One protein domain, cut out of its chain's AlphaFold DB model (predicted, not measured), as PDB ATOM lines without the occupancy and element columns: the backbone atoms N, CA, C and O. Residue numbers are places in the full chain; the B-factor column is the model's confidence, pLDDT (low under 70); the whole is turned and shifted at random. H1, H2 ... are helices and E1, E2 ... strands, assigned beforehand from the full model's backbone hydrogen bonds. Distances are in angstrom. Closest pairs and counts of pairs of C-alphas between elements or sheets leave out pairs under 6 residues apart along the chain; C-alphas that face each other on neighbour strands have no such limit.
ATOM      1  N   THR A   4     -56.802 -29.302  38.211       82.12
ATOM      2  CA  THR A   4     -57.676 -30.403  37.795       82.12
ATOM      3  C   THR A   4     -57.094 -31.126  36.589       82.12
ATOM      4  O   THR A   4     -57.026 -32.349  36.608       82.12
ATOM      5  N   ASP A   5     -56.564 -30.394  35.606       83.69
ATOM      6  CA  ASP A   5     -55.945 -30.993  34.416       83.69
ATOM      7  C   ASP A   5     -54.782 -31.913  34.803       83.69
ATOM      8  O   ASP A   5     -54.684 -33.041  34.326       83.69
ATOM      9  N   LEU A   6     -53.921 -31.458  35.721       79.12
ATOM     10  CA  LEU A   6     -52.804 -32.266  36.206       79.12
ATOM     11  C   LEU A   6     -53.291 -33.502  36.978       79.12
ATOM     12  O   LEU A   6     -52.676 -34.562  36.900       79.12
ATOM     13  N   GLN A   7     -54.381 -33.380  37.742       80.19
ATOM     14  CA  GLN A   7     -54.993 -34.521  38.426       80.19
ATOM     15  C   GLN A   7     -55.513 -35.559  37.441       80.19
ATOM     16  O   GLN A   7     -55.155 -36.728  37.576       80.19
ATOM     17  N   SER A   8     -56.301 -35.130  36.459       85.62
ATOM     18  CA  SER A   8     -56.838 -36.006  35.421       85.62
ATOM     19  C   SER A   8     -55.714 -36.682  34.645       85.62
ATOM     20  O   SER A   8     -55.720 -37.901  34.517       85.62
ATOM     21  N   PHE A   9     -54.678 -35.930  34.260       85.56
ATOM     22  CA  PHE A   9     -53.505 -36.481  33.585       85.56
ATOM     23  C   PHE A   9     -52.820 -37.590  34.396       85.56
ATOM     24  O   PHE A   9     -52.500 -38.642  33.852       85.56
ATOM     25  N   LEU A  10     -52.604 -37.390  35.702       83.38
ATOM     26  CA  LEU A  10     -51.969 -38.407  36.547       83.38
ATOM     27  C   LEU A  10     -52.839 -39.663  36.696       83.38
ATOM     28  O   LEU A  10     -52.312 -40.773  36.663       83.38
ATOM     29  N   VAL A  11     -54.157 -39.499  36.833       84.81
ATOM     30  CA  VAL A  11     -55.104 -40.623  36.906       84.81
ATOM     31  C   VAL A  11     -55.108 -41.410  35.595       84.81
ATOM     32  O   VAL A  11     -54.981 -42.637  35.607       84.81
ATOM     33  N   GLU A  12     -55.181 -40.714  34.463       87.62
ATOM     34  CA  GLU A  12     -55.126 -41.321  33.132       87.62
ATOM     35  C   GLU A  12     -53.791 -42.024  32.885       87.62
ATOM     36  O   GLU A  12     -53.778 -43.148  32.388       87.62
ATOM     37  N   LEU A  13     -52.666 -41.425  33.287       86.81
ATOM     38  CA  LEU A  13     -51.338 -42.031  33.183       86.81
ATOM     39  C   LEU A  13     -51.287 -43.375  33.923       86.81
ATOM     40  O   LEU A  13     -50.852 -44.382  33.356       86.81
ATOM     41  N   ILE A  14     -51.767 -43.408  35.171       84.44
ATOM     42  CA  ILE A  14     -51.804 -44.624  35.989       84.44
ATOM     43  C   ILE A  14     -52.666 -45.701  35.323       84.44
ATOM     44  O   ILE A  14     -52.239 -46.857  35.239       84.44
ATOM     45  N   ALA A  15     -53.846 -45.333  34.819       86.06
ATOM     46  CA  ALA A  15     -54.769 -46.263  34.176       86.06
ATOM     47  C   ALA A  15     -54.220 -46.800  32.840       86.06
ATOM     48  O   ALA A  15     -54.107 -48.014  32.651       86.06
ATOM     49  N   ASN A  16     -53.798 -45.908  31.942       89.12
ATOM     50  CA  ASN A  16     -53.369 -46.234  30.578       89.12
ATOM     51  C   ASN A  16     -52.066 -47.043  30.551       89.12
ATOM     52  O   ASN A  16     -51.877 -47.944  29.722       89.12
ATOM     53  N   HIS A  17     -51.162 -46.767  31.492       87.00
ATOM     54  CA  HIS A  17     -49.921 -47.520  31.636       87.00
ATOM     55  C   HIS A  17     -50.027 -48.682  32.622       87.00
ATOM     56  O   HIS A  17     -49.062 -49.429  32.773       87.00
ATOM     57  N   LYS A  18     -51.209 -48.903  33.216       87.00
ATOM     58  CA  LYS A  18     -51.471 -49.968  34.195       87.00
ATOM     59  C   LYS A  18     -50.462 -49.934  35.346       87.00
ATOM     60  O   LYS A  18     -50.021 -50.983  35.819       87.00
ATOM     61  N   LEU A  19     -50.098 -48.726  35.790       85.12
ATOM     62  CA  LEU A  19     -49.034 -48.509  36.769       85.12
ATOM     63  C   LEU A  19     -49.378 -49.110  38.131       85.12
ATOM     64  O   LEU A  19     -48.480 -49.580  38.801       85.12
ATOM     65  N   TYR A  20     -50.656 -49.202  38.513       81.12
ATOM     66  CA  TYR A  20     -51.045 -49.828  39.785       81.12
ATOM     67  C   TYR A  20     -50.550 -51.281  39.916       81.12
ATOM     68  O   TYR A  20     -50.067 -51.679  40.972       81.12
ATOM     69  N   LYS A  21     -50.600 -52.061  38.827       84.88
ATOM     70  CA  LYS A  21     -50.129 -53.459  38.788       84.88
ATOM     71  C   LYS A  21     -48.763 -53.628  38.120       84.88
ATOM     72  O   LYS A  21     -48.266 -54.746  38.071       84.88
ATOM     73  N   ASN A  22     -48.220 -52.563  37.534       87.81
ATOM     74  CA  ASN A  22     -47.025 -52.579  36.695       87.81
ATOM     75  C   ASN A  22     -46.986 -53.770  35.707       87.81
ATOM     76  O   ASN A  22     -45.959 -54.413  35.506       87.81
ATOM     77  N   THR A  23     -48.116 -54.101  35.065       88.12
ATOM     78  CA  THR A  23     -48.209 -55.303  34.200       88.12
ATOM     79  C   THR A  23     -47.273 -55.249  32.995       88.12
ATOM     80  O   THR A  23     -47.004 -56.266  32.367       88.12
ATOM     81  N   LYS A  24     -46.824 -54.041  32.645       88.50
ATOM     82  CA  LYS A  24     -45.879 -53.775  31.561       88.50
ATOM     83  C   LYS A  24     -44.414 -53.928  31.999       88.50
ATOM     84  O   LYS A  24     -43.548 -53.787  31.148       88.50
ATOM     85  N   LYS A  25     -44.158 -54.267  33.273       90.75
ATOM     86  CA  LYS A  25     -42.832 -54.543  33.850       90.75
ATOM     87  C   LYS A  25     -41.857 -53.375  33.688       90.75
ATOM     88  O   LYS A  25     -40.756 -53.539  33.185       90.75
ATOM     89  N   TYR A  26     -42.288 -52.182  34.080       90.62
ATOM     90  CA  TYR A  26     -41.411 -51.022  34.140       90.62
ATOM     91  C   TYR A  26     -40.436 -51.154  35.310       90.62
ATOM     92  O   TYR A  26     -40.872 -51.380  36.437       90.62
ATOM     93  N   ASP A  27     -39.150 -50.941  35.051       91.12
ATOM     94  CA  ASP A  27     -38.111 -50.975  36.087       91.12
ATOM     95  C   ASP A  27     -37.948 -49.633  36.813       91.12
ATOM     96  O   ASP A  27     -37.437 -49.575  37.926       91.12
ATOM     97  N   VAL A  28     -38.360 -48.529  36.184       89.75
ATOM     98  CA  VAL A  28     -38.224 -47.174  36.730       89.75
ATOM     99  C   VAL A  28     -39.418 -46.326  36.308       89.75
ATOM    100  O   VAL A  28     -39.853 -46.378  35.157       89.75
ATOM    101  N   LEU A  29     -39.918 -45.498  37.228       87.44
ATOM    102  CA  LEU A  29     -40.895 -44.453  36.934       87.44
ATOM    103  C   LEU A  29     -40.233 -43.078  37.060       87.44
ATOM    104  O   LEU A  29     -39.785 -42.702  38.142       87.44
ATOM    105  N   ILE A  30     -40.204 -42.314  35.967       89.50
ATOM    106  CA  ILE A  30     -39.733 -40.925  35.961       89.50
ATOM    107  C   ILE A  30     -40.908 -40.020  35.614       89.50
ATOM    108  O   ILE A  30     -41.511 -40.158  34.552       89.50
ATOM    109  N   ILE A  31     -41.226 -39.084  36.504       85.50
ATOM    110  CA  ILE A  31     -42.246 -38.060  36.275       85.50
ATOM    111  C   ILE A  31     -41.555 -36.704  36.279       85.50
ATOM    112  O   ILE A  31     -40.970 -36.291  37.281       85.50
ATOM    113  N   ILE A  32     -41.638 -36.014  35.145       86.56
ATOM    114  CA  ILE A  32     -41.090 -34.672  34.962       86.56
ATOM    115  C   ILE A  32     -42.261 -33.705  34.860       86.56
ATOM    116  O   ILE A  32     -43.095 -33.830  33.967       86.56
ATOM    117  N   ILE A  33     -42.332 -32.752  35.788       81.56
ATOM    118  CA  ILE A  33     -43.344 -31.695  35.773       81.56
ATOM    119  C   ILE A  33     -42.630 -30.364  35.604       81.56
ATOM    120  O   ILE A  33     -41.798 -29.980  36.429       81.56
ATOM    121  N   CYS A  34     -42.989 -29.657  34.540       84.56
ATOM    122  CA  CYS A  34     -42.495 -28.323  34.241       84.56
ATOM    123  C   CYS A  34     -43.590 -27.305  34.542       84.56
ATOM    124  O   CYS A  34     -44.737 -27.485  34.128       84.56
ATOM    125  N   GLY A  35     -43.252 -26.221  35.231       81.75
ATOM    126  CA  GLY A  35     -44.230 -25.182  35.523       81.75
ATOM    127  C   GLY A  35     -43.625 -23.936  36.138       81.75
ATOM    128  O   GLY A  35     -42.456 -23.904  36.523       81.75
ATOM    129  N   HIS A  36     -44.443 -22.894  36.246       85.94
ATOM    130  CA  HIS A  36     -44.024 -21.657  36.885       85.94
ATOM    131  C   HIS A  36     -43.915 -21.837  38.387       85.94
ATOM    132  O   HIS A  36     -44.793 -22.417  39.029       85.94
ATOM    133  N   ARG A  37     -42.825 -21.326  38.954       79.88
ATOM    134  CA  ARG A  37     -42.618 -21.371  40.396       79.88
ATOM    135  C   ARG A  37     -43.521 -20.362  41.090       79.88
ATOM    136  O   ARG A  37     -43.496 -19.179  40.769       79.88
ATOM    137  N   GLN A  38     -44.243 -20.828  42.099       80.31
ATOM    138  CA  GLN A  38     -44.791 -19.984  43.153       80.31
ATOM    139  C   GLN A  38     -43.933 -20.135  44.420       80.31
ATOM    140  O   GLN A  38     -42.986 -20.922  44.462       80.31
ATOM    141  N   LYS A  39     -44.232 -19.367  45.468       78.75
ATOM    142  CA  LYS A  39     -43.524 -19.422  46.753       78.75
ATOM    143  C   LYS A  39     -43.374 -20.872  47.255       78.75
ATOM    144  O   LYS A  39     -44.346 -21.620  47.311       78.75
ATOM    145  N   GLY A  40     -42.158 -21.251  47.650       74.12
ATOM    146  CA  GLY A  40     -41.846 -22.601  48.142       74.12
ATOM    147  C   GLY A  40     -41.722 -23.659  47.033       74.12
ATOM    148  O   GLY A  40     -41.170 -23.374  45.967       74.12
ATOM    149  N   ASN A  41     -42.203 -24.879  47.320       73.94
ATOM    150  CA  ASN A  41     -42.262 -26.040  46.414       73.94
ATOM    151  C   ASN A  41     -43.650 -26.153  45.760       73.94
ATOM    152  O   ASN A  41     -44.317 -27.190  45.831       73.94
ATOM    153  N   MET A  42     -44.127 -25.047  45.191       80.38
ATOM    154  CA  MET A  42     -45.455 -24.966  44.591       80.38
ATOM    155  C   MET A  42     -45.364 -24.503  43.144       80.38
ATOM    156  O   MET A  42     -44.579 -23.609  42.817       80.38
ATOM    157  N   PHE A  43     -46.196 -25.093  42.291       82.44
ATOM    158  CA  PHE A  43     -46.416 -24.591  40.942       82.44
ATOM    159  C   PHE A  43     -47.575 -23.599  40.927       82.44
ATOM    160  O   PHE A  43     -48.604 -23.842  41.562       82.44
ATOM    161  N   LEU A  44     -47.408 -22.520  40.166       82.44
ATOM    162  CA  LEU A  44     -48.503 -21.654  39.752       82.44
ATOM    163  C   LEU A  44     -49.181 -22.288  38.536       82.44
ATOM    164  O   LEU A  44     -48.538 -22.541  37.514       82.44
ATOM    165  N   THR A  45     -50.471 -22.562  38.654       82.31
ATOM    166  CA  THR A  45     -51.281 -23.099  37.562       82.31
ATOM    167  C   THR A  45     -51.872 -21.971  36.713       82.31
ATOM    168  O   THR A  45     -51.872 -20.800  37.100       82.31
ATOM    169  N   SER A  46     -52.406 -22.303  35.534       81.50
ATOM    170  CA  SER A  46     -52.989 -21.295  34.630       81.50
ATOM    171  C   SER A  46     -54.252 -20.627  35.188       81.50
ATOM    172  O   SER A  46     -54.546 -19.492  34.835       81.50
ATOM    173  N   ASP A  47     -54.974 -21.296  36.091       83.44
ATOM    174  CA  ASP A  47     -56.107 -20.746  36.850       83.44
ATOM    175  C   ASP A  47     -55.665 -19.913  38.069       83.44
ATOM    176  O   ASP A  47     -56.482 -19.584  38.923       83.44
ATOM    177  N   ARG A  48     -54.370 -19.568  38.162       79.44
ATOM    178  CA  ARG A  48     -53.750 -18.837  39.283       79.44
ATOM    179  C   ARG A  48     -53.864 -19.551  40.632       79.44
ATOM    180  O   ARG A  48     -53.594 -18.943  41.670       79.44
ATOM    181  N   SER A  49     -54.236 -20.830  40.633       81.38
ATOM    182  CA  SER A  49     -54.206 -21.650  41.832       81.38
ATOM    183  C   SER A  49     -52.792 -22.174  42.091       81.38
ATOM    184  O   SER A  49     -51.889 -22.130  41.251       81.38
ATOM    185  N   SER A  50     -52.572 -22.601  43.328       80.06
ATOM    186  CA  SER A  50     -51.272 -23.058  43.797       80.06
ATOM    187  C   SER A  50     -51.306 -24.570  43.977       80.06
ATOM    188  O   SER A  50     -52.147 -25.094  44.721       80.06
ATOM    189  N   LEU A  51     -50.378 -25.285  43.352       78.62
ATOM    190  CA  LEU A  51     -50.288 -26.734  43.464       78.62
ATOM    191  C   LEU A  51     -49.068 -27.136  44.295       78.62
ATOM    192  O   LEU A  51     -47.931 -26.978  43.855       78.62
ATOM    193  N   SER A  52     -49.311 -27.679  45.492       77.06
ATOM    194  CA  SER A  52     -48.256 -28.282  46.313       77.06
ATOM    195  C   SER A  52     -47.809 -29.606  45.706       77.06
ATOM    196  O   SER A  52     -48.624 -30.483  45.409       77.06
ATOM    197  N   ILE A  53     -46.497 -29.737  45.561       70.50
ATOM    198  CA  ILE A  53     -45.865 -30.911  44.971       70.50
ATOM    199  C   ILE A  53     -45.786 -32.061  45.981       70.50
ATOM    200  O   ILE A  53     -45.921 -33.226  45.606       70.50
ATOM    201  N   ASP A  54     -45.668 -31.746  47.269       69.56
ATOM    202  CA  ASP A  54     -45.629 -32.742  48.343       69.56
ATOM    203  C   ASP A  54     -46.916 -33.577  48.368       69.56
ATOM    204  O   ASP A  54     -46.866 -34.802  48.436       69.56
ATOM    205  N   LYS A  55     -48.071 -32.929  48.155       67.75
ATOM    206  CA  LYS A  55     -49.380 -33.595  48.015       67.75
ATOM    207  C   LYS A  55     -49.539 -34.428  46.736       67.75
ATOM    208  O   LYS A  55     -50.551 -35.103  46.582       67.75
ATOM    209  N   LYS A  56     -48.616 -34.333  45.776       66.69
ATOM    210  CA  LYS A  56     -48.640 -35.122  44.529       66.69
ATOM    211  C   LYS A  56     -47.660 -36.276  44.544       66.69
ATOM    212  O   LYS A  56     -47.950 -37.311  43.955       66.69
ATOM    213  N   ARG A  57     -46.563 -36.148  45.292       65.62
ATOM    214  CA  ARG A  57     -45.692 -37.284  45.614       65.62
ATOM    215  C   ARG A  57     -46.454 -38.391  46.338       65.62
ATOM    216  O   ARG A  57     -46.172 -39.561  46.108       65.62
ATOM    217  N   THR A  58     -47.447 -38.038  47.158       64.38
ATOM    218  CA  THR A  58     -48.267 -39.028  47.869       64.38
ATOM    219  C   THR A  58     -49.052 -39.942  46.931       64.38
ATOM    220  O   THR A  58     -49.239 -41.097  47.277       64.38
ATOM    221  N   THR A  59     -49.426 -39.482  45.731       66.25
ATOM    222  CA  THR A  59     -50.176 -40.299  44.757       66.25
ATOM    223  C   THR A  59     -49.378 -41.490  44.212       66.25
ATOM    224  O   THR A  59     -49.927 -42.449  43.688       66.25
ATOM    225  N   PHE A  60     -48.054 -41.449  44.352       64.50
ATOM    226  CA  PHE A  60     -47.160 -42.551  44.000       64.50
ATOM    227  C   PHE A  60     -46.413 -43.066  45.235       64.50
ATOM    228  O   PHE A  60     -45.305 -43.602  45.124       64.50
ATOM    229  N   ASN A  61     -46.984 -42.853  46.427       61.88
ATOM    230  CA  ASN A  61     -46.419 -43.384  47.655       61.88
ATOM    231  C   ASN A  61     -46.547 -44.912  47.701       61.88
ATOM    232  O   ASN A  61     -47.207 -45.548  46.880       61.88
ATOM    233  N   TYR A  62     -45.894 -45.481  48.707       47.84
ATOM    234  CA  TYR A  62     -45.822 -46.914  48.960       47.84
ATOM    235  C   TYR A  62     -47.181 -47.636  48.919       47.84
ATOM    236  O   TYR A  62     -47.248 -48.738  48.390       47.84
ATOM    237  N   HIS A  63     -48.252 -47.014  49.424       55.09
ATOM    238  CA  HIS A  63     -49.578 -47.634  49.515       55.09
ATOM    239  C   HIS A  63     -50.395 -47.518  48.223       55.09
ATOM    240  O   HIS A  63     -51.197 -48.397  47.923       55.09
ATOM    241  N   GLU A  64     -50.196 -46.452  47.445       62.53
ATOM    242  CA  GLU A  64     -50.940 -46.232  46.197       62.53
ATOM    243  C   GLU A  64     -50.261 -46.881  44.973       62.53
ATOM    244  O   GLU A  64     -50.926 -47.172  43.979       62.53
ATOM    245  N   ALA A  65     -48.960 -47.183  45.055       67.56
ATOM    246  CA  ALA A  65     -48.175 -47.792  43.979       67.56
ATOM    247  C   ALA A  65     -47.325 -48.989  44.461       67.56
ATOM    248  O   ALA A  65     -46.114 -49.029  44.231       67.56
ATOM    249  N   GLU A  66     -47.959 -49.977  45.106       73.06
ATOM    250  CA  GLU A  66     -47.303 -51.195  45.632       73.06
ATOM    251  C   GLU A  66     -46.449 -51.907  44.563       73.06
ATOM    252  O   GLU A  66     -45.347 -52.366  44.840       73.06
ATOM    253  N   SER A  67     -46.894 -51.936  43.305       78.19
ATOM    254  CA  SER A  67     -46.139 -52.573  42.212       78.19
ATOM    255  C   SER A  67     -44.836 -51.863  41.827       78.19
ATOM    256  O   SER A  67     -44.013 -52.439  41.118       78.19
ATOM    257  N   PHE A  68     -44.631 -50.633  42.302       79.56
ATOM    258  CA  PHE A  68     -43.381 -49.887  42.170       79.56
ATOM    259  C   PHE A  68     -42.583 -49.852  43.473       79.56
ATOM    260  O   PHE A  68     -41.617 -49.099  43.564       79.56
ATOM    261  N   LYS A  69     -42.977 -50.595  44.511       79.88
ATOM    262  CA  LYS A  69     -42.355 -50.558  45.843       79.88
ATOM    263  C   LYS A  69     -40.838 -50.732  45.809       79.88
ATOM    264  O   LYS A  69     -40.149 -49.897  46.390       79.88
ATOM    265  N   ASP A  70     -40.361 -51.703  45.038       84.00
ATOM    266  CA  ASP A  70     -38.938 -52.042  44.917       84.00
ATOM    267  C   ASP A  70     -38.251 -51.380  43.710       84.00
ATOM    268  O   ASP A  70     -37.085 -51.643  43.422       84.00
ATOM    269  N   PHE A  71     -38.960 -50.493  43.007       86.00
ATOM    270  CA  PHE A  71     -38.472 -49.824  41.806       86.00
ATOM    271  C   PHE A  71     -38.231 -48.324  42.051       86.00
ATOM    272  O   PHE A  71     -39.021 -47.667  42.747       86.00
ATOM    273  N   PRO A  72     -37.168 -47.735  41.467       87.25
ATOM    274  CA  PRO A  72     -36.914 -46.306  41.565       87.25
ATOM    275  C   PRO A  72     -38.073 -45.461  41.017       87.25
ATOM    276  O   PRO A  72     -38.572 -45.673  39.908       87.25
ATOM    277  N   LYS A  73     -38.469 -44.454  41.799       86.12
ATOM    278  CA  LYS A  73     -39.479 -43.449  41.444       86.12
ATOM    279  C   LYS A  73     -38.833 -42.070  41.516       86.12
ATOM    280  O   LYS A  73     -38.553 -41.571  42.606       86.12
ATOM    281  N   ILE A  74     -38.569 -41.467  40.363       86.56
ATOM    282  CA  ILE A  74     -37.853 -40.195  40.247       86.56
ATOM    283  C   ILE A  74     -38.848 -39.099  39.872       86.56
ATOM    284  O   ILE A  74     -39.511 -39.166  38.839       86.56
ATOM    285  N   PHE A  75     -38.926 -38.062  40.704       83.69
ATOM    286  CA  PHE A  75     -39.752 -36.881  40.457       83.69
ATOM    287  C   PHE A  75     -38.857 -35.680  40.177       83.69
ATOM    288  O   PHE A  75     -38.180 -35.192  41.083       83.69
ATOM    289  N   ILE A  76     -38.883 -35.194  38.938       84.69
ATOM    290  CA  ILE A  76     -38.125 -34.020  38.504       84.69
ATOM    291  C   ILE A  76     -39.090 -32.847  38.365       84.69
ATOM    292  O   ILE A  76     -40.129 -32.941  37.711       84.69
ATOM    293  N   LEU A  77     -38.742 -31.735  39.002       80.88
ATOM    294  CA  LEU A  77     -39.555 -30.526  39.036       80.88
ATOM    295  C   LEU A  77     -38.750 -29.421  38.373       80.88
ATOM    296  O   LEU A  77     -37.732 -28.985  38.911       80.88
ATOM    297  N   LEU A  78     -39.190 -28.999  37.194       85.06
ATOM    298  CA  LEU A  78     -38.533 -27.947  36.437       85.06
ATOM    299  C   LEU A  78     -39.317 -26.654  36.611       85.06
ATOM    300  O   LEU A  78     -40.439 -26.494  36.125       85.06
ATOM    301  N   PHE A  79     -38.710 -25.733  37.347       82.75
ATOM    302  CA  PHE A  79     -39.284 -24.429  37.614       82.75
ATOM    303  C   PHE A  79     -38.876 -23.441  36.528       82.75
ATOM    304  O   PHE A  79     -37.701 -23.110  36.388       82.75
ATOM    305  N   VAL A  80     -39.864 -22.940  35.792       80.12
ATOM    306  CA  VAL A  80     -39.666 -21.890  34.793       80.12
ATOM    307  C   VAL A  80     -39.870 -20.537  35.465       80.12
ATOM    308  O   VAL A  80     -40.979 -20.197  35.886       80.12
ATOM    309  N   VAL A  81     -38.793 -19.761  35.567       69.56
ATOM    310  CA  VAL A  81     -38.843 -18.356  35.984       69.56
ATOM    311  C   VAL A  81     -38.939 -17.512  34.720       69.56
ATOM    312  O   VAL A  81     -37.976 -17.429  33.961       69.56
TER     313      VAL A  81
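What this domain is: This is residues 4 to 81 of the 86 residues of an uncharacterized protein of Reticulomyxa filosa (UniProt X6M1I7). What shape is it? Long strands E1 and E4 run side by side; E1 bends at one end to pair with E2, then E3, while H2 packs over E4 and H1 runs near H2. What else? The 78 printed residues, mixed in class, include H1, E1, E2, E3, H2, E4 in order and one mixed sheet, E3 E2 E1 E4. It is only just compact, close to loose, with radius of gyration of the C-alphas 13.4 A and spans of 37 by 21 by 19 A.

How they stand to each other: Which strands pair? E1, residues 29 to 38, is parallel to E4, residues 73 to 80; N 31 and O 74 are 2.9 A apart. E1, E2, residues 42 to 44, and E3, residues 50 to 52, form a meander, successive antiparallel neighbours; N 38 and O 42 are 2.9 A apart, N 43 and O 51 3.0 A. Where are the helices? H2, residues 54 to 60, is on the sheet, over E4; H1, residues 4 to 16, is near H2. H1 has every O i to N i+4 pair within hydrogen-bond range; H2 has 0 of 3, but 3 of 4 O i to N i+3.

Where its parts are: Where is H1? It spans 17.9 A from C-alpha 4 at (-57.676, -30.403, 37.795). Where is E4? It spans 22.6 A to C-alpha 80 at (-39.666, -21.890, 34.793).

The domain as a whole: Which links are long? H1 to E1 and H2 to E4 are; the printed part has no cut. Where is confidence low? Residues 54 to 65 and 81 are under 70.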